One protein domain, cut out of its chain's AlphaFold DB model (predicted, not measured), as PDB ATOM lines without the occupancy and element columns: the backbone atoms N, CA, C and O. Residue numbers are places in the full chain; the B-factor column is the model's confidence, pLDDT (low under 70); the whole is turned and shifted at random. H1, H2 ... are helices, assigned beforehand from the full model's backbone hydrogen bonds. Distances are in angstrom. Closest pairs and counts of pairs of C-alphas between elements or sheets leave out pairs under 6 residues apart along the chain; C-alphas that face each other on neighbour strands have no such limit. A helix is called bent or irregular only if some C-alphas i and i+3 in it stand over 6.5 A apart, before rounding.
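AT A GLANCE: This is residues 368 to 432 of the 713 residues of an uncharacterized protein of Lentisphaeria bacterium (UniProt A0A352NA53). Two antiparallel helices, H1 and H4, lie side by side, and a second pair, H2 and H3, crosses on one side of them near the end of H1 and the start of H4. After H4 the last residues, 424 to 432, fold back as a tail with no named element. You have 65 printed residues, all helix in class, with four named helices in the order H1, H2, H3, H4 and no named strand. The whole is compact and rounded, with a radius of gyration of the C-alphas of 10.8 A and spans of 31 by 24 by 18 A.

IN THESE COORDINATES: Find C-alpha 368 at (214.939, 174.594, 180.320); from there H1 runs through residues 368 to 387, 26.6 A long. It is neither bent nor irregular, but only just: C-alphas 372 and 375 are 6.4 A apart. Next come H2, residues 389 to 395, and H3, residues 398 to 407, 14.3 A long. H4, residues 411 to 423, runs 18.3 A to C-alpha 423 at (224.146, 180.159, 188.449).

HOW THE PARTS SIT: Begin at the hub, H4, which touches the three other helices. It touches H1 at a shallow tilt of 9 degrees, opposite ways, closest at the C-alphas of Phe 373 and Ile 422, 5.9 A. With residues 411 to 415 alone it touches H2 at a steep 60 degrees, closest at C-alphas 389 and 411, 5.5 A. With residues 414 to 418 alone it touches H3, closest at C-alphas 404 and 414, 5.4 A; their tilt of 69.7 degrees is steep, only just short of about perpendicular. H1 and H3 are apart. Every O i to N i+4 pair is within hydrogen-bond range in H2, H3 and H4, and 14 of 16 in H1.

THE WHOLE: The C-alphas of Cys 368 and Lys 409 are the two farthest apart, 32.0 A. The printed part has no cut, and its three links between helices are tight. Mean pLDDT of the printed part is 76.5; look for values under 70 at residues 373, 386, 420, 422 to 426 and 432.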
ATOM      1  N   CYS A 368     213.627 174.292 180.880       75.81
ATOM      2  CA  CYS A 368     214.939 174.594 180.320       75.81
ATOM      3  C   CYS A 368     215.886 175.196 181.368       75.81
ATOM      4  O   CYS A 368     217.068 174.856 181.375       75.81
ATOM      5  N   GLU A 369     215.384 176.062 182.252       74.06
ATOM      6  CA  GLU A 369     216.193 176.676 183.308       74.06
ATOM      7  C   GLU A 369     216.692 175.663 184.348       74.06
ATOM      8  O   GLU A 369     217.891 175.649 184.632       74.06
ATOM      9  N   ASP A 370     215.820 174.789 184.862       76.62
ATOM     10  CA  ASP A 370     216.207 173.717 185.797       76.62
ATOM     11  C   ASP A 370     217.315 172.837 185.187       76.62
ATOM     12  O   ASP A 370     218.400 172.668 185.755       76.62
ATOM     13  N   VAL A 371     217.108 172.360 183.955       74.69
ATOM     14  CA  VAL A 371     218.059 171.449 183.306       74.69
ATOM     15  C   VAL A 371     219.390 172.138 182.970       74.69
ATOM     16  O   VAL A 371     220.455 171.601 183.290       74.69
ATOM     17  N   MET A 372     219.364 173.323 182.343       71.62
ATOM     18  CA  MET A 372     220.585 173.997 181.870       71.62
ATOM     19  C   MET A 372     221.441 174.599 182.985       71.62
ATOM     20  O   MET A 372     222.648 174.745 182.782       71.62
ATOM     21  N   PHE A 373     220.857 174.971 184.126       69.12
ATOM     22  CA  PHE A 373     221.587 175.691 185.172       69.12
ATOM     23  C   PHE A 373     221.750 174.874 186.453       69.12
ATOM     24  O   PHE A 373     222.869 174.777 186.959       69.12
ATOM     25  N   GLU A 374     220.695 174.229 186.956       73.31
ATOM     26  CA  GLU A 374     220.789 173.463 188.206       73.31
ATOM     27  C   GLU A 374     221.396 172.075 187.972       73.31
ATOM     28  O   GLU A 374     222.379 171.683 188.618       73.31
ATOM     29  N   ARG A 375     220.859 171.328 187.000       78.00
ATOM     30  CA  ARG A 375     221.301 169.950 186.730       78.00
ATOM     31  C   ARG A 375     222.658 169.903 186.037       78.00
ATOM     32  O   ARG A 375     223.533 169.156 186.474       78.00
ATOM     33  N   ALA A 376     222.890 170.752 185.035       72.44
ATOM     34  CA  ALA A 376     224.202 170.852 184.392       72.44
ATOM     35  C   ALA A 376     225.294 171.389 185.341       72.44
ATOM     36  O   ALA A 376     226.431 170.915 185.301       72.44
ATOM     37  N   GLY A 377     224.959 172.321 186.242       73.44
ATOM     38  CA  GLY A 377     225.879 172.779 187.291       73.44
ATOM     39  C   GLY A 377     226.268 171.654 188.257       73.44
ATOM     40  O   GLY A 377     227.449 171.481 188.572       73.44
ATOM     41  N   SER A 378     225.294 170.829 188.657       75.69
ATOM     42  CA  SER A 378     225.523 169.637 189.486       75.69
ATOM     43  C   SER A 378     226.426 168.613 188.787       75.69
ATOM     44  O   SER A 378     227.341 168.071 189.409       75.69
ATOM     45  N   TYR A 379     226.230 168.403 187.484       78.38
ATOM     46  CA  TYR A 379     227.086 167.543 186.668       78.38
ATOM     47  C   TYR A 379     228.529 168.071 186.562       78.38
ATOM     48  O   TYR A 379     229.478 167.297 186.700       78.38
ATOM     49  N   ILE A 380     228.724 169.384 186.394       74.56
ATOM     50  CA  ILE A 380     230.062 170.004 186.400       74.56
ATOM     51  C   ILE A 380     230.749 169.842 187.755       74.56
ATOM     52  O   ILE A 380     231.928 169.498 187.807       74.56
ATOM     53  N   SER A 381     230.028 170.054 188.860       75.50
ATOM     54  CA  SER A 381     230.589 169.814 190.194       75.50
ATOM     55  C   SER A 381     231.043 168.365 190.327       75.50
ATOM     56  O   SER A 381     232.174 168.089 190.718       75.50
ATOM     57  N   PHE A 382     230.170 167.439 189.930       77.88
ATOM     58  CA  PHE A 382     230.453 166.020 189.989       77.88
ATOM     59  C   PHE A 382     231.710 165.659 189.194       77.88
ATOM     60  O   PHE A 382     232.645 165.074 189.748       77.88
ATOM     61  N   THR A 383     231.748 166.038 187.918       74.12
ATOM     62  CA  THR A 383     232.873 165.766 187.019       74.12
ATOM     63  C   THR A 383     234.157 166.432 187.504       74.12
ATOM     64  O   THR A 383     235.214 165.812 187.406       74.12
ATOM     65  N   SER A 384     234.083 167.618 188.121       76.50
ATOM     66  CA  SER A 384     235.250 168.340 188.637       76.50
ATOM     67  C   SER A 384     235.935 167.545 189.735       76.50
ATOM     68  O   SER A 384     237.133 167.281 189.651       76.50
ATOM     69  N   ASP A 385     235.192 167.109 190.758       73.69
ATOM     70  CA  ASP A 385     235.833 166.347 191.836       73.69
ATOM     71  C   ASP A 385     236.144 164.897 191.442       73.69
ATOM     72  O   ASP A 385     236.894 164.224 192.145       73.69
ATOM     73  N   CYS A 386     235.601 164.402 190.326       69.38
ATOM     74  CA  CYS A 386     235.956 163.094 189.783       69.38
ATOM     75  C   CYS A 386     237.264 163.144 188.993       69.38
ATOM     76  O   CYS A 386     238.186 162.381 189.261       69.38
ATOM     77  N   PHE A 387     237.342 164.041 188.017       76.25
ATOM     78  CA  PHE A 387     238.384 164.069 186.991       76.25
ATOM     79  C   PHE A 387     239.451 165.134 187.238       76.25
ATOM     80  O   PHE A 387     240.441 165.210 186.510       76.25
ATOM     81  N   GLY A 388     239.266 165.927 188.288       77.94
ATOM     82  CA  GLY A 388     240.059 167.102 188.575       77.94
ATOM     83  C   GLY A 388     239.541 168.329 187.816       77.94
ATOM     84  O   GLY A 388     239.016 168.213 186.705       77.94
ATOM     85  N   PRO A 389     239.742 169.529 188.385       80.75
ATOM     86  CA  PRO A 389     239.295 170.779 187.776       80.75
ATOM     87  C   PRO A 389     239.929 171.008 186.395       80.75
ATOM     88  O   PRO A 389     239.264 171.506 185.495       80.75
ATOM     89  N   GLY A 390     241.185 170.583 186.199       79.94
ATOM     90  CA  GLY A 390     241.938 170.784 184.954       79.94
ATOM     91  C   GLY A 390     241.241 170.222 183.714       79.94
ATOM     92  O   GLY A 390     241.079 170.949 182.743       79.94
ATOM     93  N   LYS A 391     240.726 168.985 183.770       78.81
ATOM     94  CA  LYS A 391     240.032 168.352 182.631       78.81
ATOM     95  C   LYS A 391     238.772 169.117 182.206       78.81
ATOM     96  O   LYS A 391     238.475 169.198 181.019       78.81
ATOM     97  N   ILE A 392     238.038 169.702 183.157       79.50
ATOM     98  CA  ILE A 392     236.875 170.543 182.835       79.50
ATOM     99  C   ILE A 392     237.327 171.857 182.227       79.50
ATOM    100  O   ILE A 392     236.803 172.262 181.195       79.50
ATOM    101  N   LEU A 393     238.301 172.511 182.858       82.56
ATOM    102  CA  LEU A 393     238.814 173.800 182.412       82.56
ATOM    103  C   LEU A 393     239.414 173.708 181.005       82.56
ATOM    104  O   LEU A 393     239.214 174.615 180.208       82.56
ATOM    105  N   GLU A 394     240.071 172.598 180.662       84.12
ATOM    106  CA  GLU A 394     240.586 172.311 179.318       84.12
ATOM    107  C   GLU A 394     239.476 172.194 178.265       84.12
ATOM    108  O   GLU A 394     239.667 172.644 177.133       84.12
ATOM    109  N   ALA A 395     238.312 171.658 178.638       79.31
ATOM    110  CA  ALA A 395     237.161 171.488 177.753       79.31
ATOM    111  C   ALA A 395     236.316 172.767 177.575       79.31
ATOM    112  O   ALA A 395     235.403 172.791 176.747       79.31
ATOM    113  N   LEU A 396     236.586 173.832 178.341       80.56
ATOM    114  CA  LEU A 396     235.859 175.095 178.209       80.56
ATOM    115  C   LEU A 396     236.236 175.845 176.919       80.56
ATOM    116  O   LEU A 396     237.341 175.694 176.408       80.56
ATOM    117  N   PRO A 397     235.363 176.724 176.408       80.31
ATOM    118  CA  PRO A 397     235.741 177.699 175.389       80.31
ATOM    119  C   PRO A 397     236.825 178.675 175.886       80.31
ATOM    120  O   PRO A 397     236.808 179.085 177.050       80.31
ATOM    121  N   ASP A 398     237.732 179.108 175.005       81.56
ATOM    122  CA  ASP A 398     238.885 179.953 175.367       81.56
ATOM    123  C   ASP A 398     238.507 181.284 176.028       81.56
ATOM    124  O   ASP A 398     239.219 181.770 176.906       81.56
ATOM    125  N   ASN A 399     237.385 181.889 175.632       78.31
ATOM    126  CA  ASN A 399     236.888 183.113 176.263       78.31
ATOM    127  C   ASN A 399     236.510 182.876 177.734       78.31
ATOM    128  O   ASN A 399     236.864 183.680 178.592       78.31
ATOM    129  N   VAL A 400     235.865 181.746 178.033       79.19
ATOM    130  CA  VAL A 400     235.496 181.369 179.403       79.19
ATOM    131  C   VAL A 400     236.745 181.032 180.213       79.19
ATOM    132  O   VAL A 400     236.870 181.510 181.337       79.19
ATOM    133  N   LYS A 401     237.709 180.293 179.640       85.12
ATOM    134  CA  LYS A 401     238.999 180.020 180.303       85.12
ATOM    135  C   LYS A 401     239.702 181.311 180.707       85.12
ATOM    136  O   LYS A 401     240.037 181.475 181.875       85.12
ATOM    137  N   LYS A 402     239.838 182.257 179.773       83.94
ATOM    138  CA  LYS A 402     240.463 183.564 180.029       83.94
ATOM    139  C   LYS A 402     239.750 184.336 181.137       83.94
ATOM    140  O   LYS A 402     240.409 184.960 181.964       83.94
ATOM    141  N   ASP A 403     238.420 184.308 181.177       77.62
ATOM    142  CA  ASP A 403     237.662 184.993 182.227       77.62
ATOM    143  C   ASP A 403     237.808 184.322 183.599       77.62
ATOM    144  O   ASP A 403     237.873 185.015 184.616       77.62
ATOM    145  N   LEU A 404     237.935 182.994 183.649       82.00
ATOM    146  CA  LEU A 404     238.238 182.263 184.882       82.00
ATOM    147  C   LEU A 404     239.680 182.497 185.353       82.00
ATOM    148  O   LEU A 404     239.894 182.735 186.540       82.00
ATOM    149  N   GLU A 405     240.655 182.509 184.441       87.31
ATOM    150  CA  GLU A 405     242.068 182.801 184.727       87.31
ATOM    151  C   GLU A 405     242.277 184.210 185.290       87.31
ATOM    152  O   GLU A 405     243.117 184.409 186.170       87.31
ATOM    153  N   LYS A 406     241.479 185.189 184.839       84.75
ATOM    154  CA  LYS A 406     241.455 186.539 185.429       84.75
ATOM    155  C   LYS A 406     240.953 186.531 186.875       84.75
ATOM    156  O   LYS A 406     241.388 187.370 187.660       84.75
ATOM    157  N   LYS A 407     240.027 185.628 187.219       77.31
ATOM    158  CA  LYS A 407     239.434 185.535 188.565       77.31
ATOM    159  C   LYS A 407     240.333 184.790 189.546       77.31
ATOM    160  O   LYS A 407     240.415 185.185 190.704       77.31
ATOM    161  N   SER A 408     240.996 183.719 189.111       84.25
ATOM    162  CA  SER A 408     241.961 182.981 189.931       84.25
ATOM    163  C   SER A 408     242.904 182.145 189.071       84.25
ATOM    164  O   SER A 408     242.536 181.712 187.984       84.25
ATOM    165  N   LYS A 409     244.107 181.865 189.584       86.56
ATOM    166  CA  LYS A 409     245.037 180.871 189.019       86.56
ATOM    167  C   LYS A 409     244.870 179.479 189.634       86.56
ATOM    168  O   LYS A 409     245.462 178.534 189.128       86.56
ATOM    169  N   ASP A 410     244.111 179.352 190.726       85.50
ATOM    170  CA  ASP A 410     243.817 178.064 191.358       85.50
ATOM    171  C   ASP A 410     242.663 177.370 190.611       85.50
ATOM    172  O   ASP A 410     241.535 177.878 190.640       85.50
ATOM    173  N   PRO A 411     242.891 176.193 189.996       84.31
ATOM    174  CA  PRO A 411     241.857 175.446 189.286       84.31
ATOM    175  C   PRO A 411     240.599 175.166 190.121       84.31
ATOM    176  O   PRO A 411     239.495 175.155 189.582       84.31
ATOM    177  N   LYS A 412     240.716 174.976 191.444       78.31
ATOM    178  CA  LYS A 412     239.540 174.750 192.304       78.31
ATOM    179  C   LYS A 412     238.684 176.007 192.444       78.31
ATOM    180  O   LYS A 412     237.459 175.934 192.361       78.31
ATOM    181  N   GLN A 413     239.319 177.166 192.612       78.44
ATOM    182  CA  GLN A 413     238.621 178.454 192.637       78.44
ATOM    183  C   GLN A 413     238.035 178.812 191.268       78.44
ATOM    184  O   GLN A 413     236.960 179.402 191.206       78.44
ATOM    185  N   GLN A 414     238.695 178.419 190.175       80.69
ATOM    186  CA  GLN A 414     238.149 178.572 188.825       80.69
ATOM    187  C   GLN A 414     236.872 177.743 188.625       80.69
ATOM    188  O   GLN A 414     235.921 178.250 188.041       80.69
ATOM    189  N   ILE A 415     236.789 176.521 189.165       81.00
ATOM    190  CA  ILE A 415     235.540 175.741 189.138       81.00
ATOM    191  C   ILE A 415     234.434 176.410 189.956       81.00
ATOM    192  O   ILE A 415     233.303 176.489 189.484       81.00
ATOM    193  N   PHE A 416     234.741 176.952 191.138       75.81
ATOM    194  CA  PHE A 416     233.750 177.708 191.911       75.81
ATOM    195  C   PHE A 416     233.258 178.948 191.143       75.81
ATOM    196  O   PHE A 416     232.059 179.208 191.055       75.81
ATOM    197  N   ALA A 417     234.173 179.686 190.510       72.75
ATOM    198  CA  ALA A 417     233.829 180.824 189.664       72.75
ATOM    199  C   ALA A 417     233.008 180.413 188.428       72.75
ATOM    200  O   ALA A 417     232.111 181.153 188.028       72.75
ATOM    201  N   LEU A 418     233.274 179.238 187.849       77.88
ATOM    202  CA  LEU A 418     232.491 178.659 186.759       77.88
ATOM    203  C   LEU A 418     231.072 178.300 187.216       77.88
ATOM    204  O   LEU A 418     230.115 178.644 186.530       77.88
ATOM    205  N   GLN A 419     230.919 177.663 188.381       72.19
ATOM    206  CA  GLN A 419     229.611 177.363 188.978       72.19
ATOM    207  C   GLN A 419     228.801 178.637 189.213       72.19
ATOM    208  O   GLN A 419     227.619 178.693 188.876       72.19
ATOM    209  N   GLU A 420     229.450 179.686 189.711       69.56
ATOM    210  CA  GLU A 420     228.811 180.983 189.899       69.56
ATOM    211  C   GLU A 420     228.434 181.632 188.558       69.56
ATOM    212  O   GLU A 420     227.347 182.192 188.428       69.56
ATOM    213  N   MET A 421     229.266 181.498 187.518       70.56
ATOM    214  CA  MET A 421     228.912 181.938 186.163       70.56
ATOM    215  C   MET A 421     227.702 181.182 185.605       70.56
ATOM    216  O   MET A 421     226.873 181.799 184.942       70.56
ATOM    217  N   ILE A 422     227.556 179.887 185.894       69.94
ATOM    218  CA  ILE A 422     226.385 179.090 185.498       69.94
ATOM    219  C   ILE A 422     225.143 179.554 186.257       69.94
ATOM    220  O   ILE A 422     224.126 179.866 185.640       69.94
ATOM    221  N   ARG A 423     225.239 179.691 187.584       64.31
ATOM    222  CA  ARG A 423     224.146 180.159 188.449       64.31
ATOM    223  C   ARG A 423     223.644 181.548 188.051       64.31
ATOM    224  O   ARG A 423     222.444 181.807 188.066       64.31
ATOM    225  N   LEU A 424     224.561 182.435 187.666       65.56
ATOM    226  CA  LEU A 424     224.262 183.786 187.184       65.56
ATOM    227  C   LEU A 424     223.888 183.834 185.692       65.56
ATOM    228  O   LEU A 424     223.751 184.925 185.140       65.56
ATOM    229  N   LYS A 425     223.734 182.678 185.029       67.94
ATOM    230  CA  LYS A 425     223.414 182.545 183.596       67.94
ATOM    231  C   LYS A 425     224.424 183.249 182.670       67.94
ATOM    232  O   LYS A 425     224.121 183.559 181.524       67.94
ATOM    233  N   ALA A 426     225.640 183.503 183.156       64.38
ATOM    234  CA  ALA A 426     226.746 184.082 182.396       64.38
ATOM    235  C   ALA A 426     227.494 183.036 181.551       64.38
ATOM    236  O   ALA A 426     228.222 183.397 180.630       64.38
ATOM    237  N   TYR A 427     227.313 181.749 181.859       71.75
ATOM    238  CA  TYR A 427     227.801 180.625 181.071       71.75
ATOM    239  C   TYR A 427     226.773 179.492 181.087       71.75
ATOM    240  O   TYR A 427     226.209 179.175 182.129       71.75
ATOM    241  N   SER A 428     226.544 178.863 179.936       72.50
ATOM    242  CA  SER A 428     225.752 177.637 179.837       72.50
ATOM    243  C   SER A 428     226.701 176.468 179.536       72.50
ATOM    244  O   SER A 428     227.395 176.526 178.512       72.50
ATOM    245  N   PRO A 429     226.752 175.423 180.383       71.38
ATOM    246  CA  PRO A 429     227.595 174.240 180.189       71.38
ATOM    247  C   PRO A 429     227.403 173.561 178.836       71.38
ATOM    248  O   PRO A 429     226.323 173.627 178.256       71.38
ATOM    249  N   ALA A 430     228.435 172.896 178.320       72.19
ATOM    250  CA  ALA A 430     228.288 171.971 177.198       72.19
ATOM    251  C   ALA A 430     227.853 170.590 177.716       72.19
ATOM    252  O   ALA A 430     228.497 170.031 178.600       72.19
ATOM    253  N   PHE A 431     226.762 170.050 177.171       71.50
ATOM    254  CA  PHE A 431     226.300 168.680 177.399       71.50
ATOM    255  C   PHE A 431     225.563 168.180 176.151       71.50
ATOM    256  O   PHE A 431     225.127 168.978 175.315       71.50
ATOM    257  N   GLU A 432     225.442 166.862 176.000       69.06
ATOM    258  CA  GLU A 432     224.806 166.275 174.822       69.06
ATOM    259  C   GLU A 432     223.340 166.726 174.705       69.06
ATOM    260  O   GLU A 432     222.532 166.545 175.619       69.06
TER     261      GLU A 432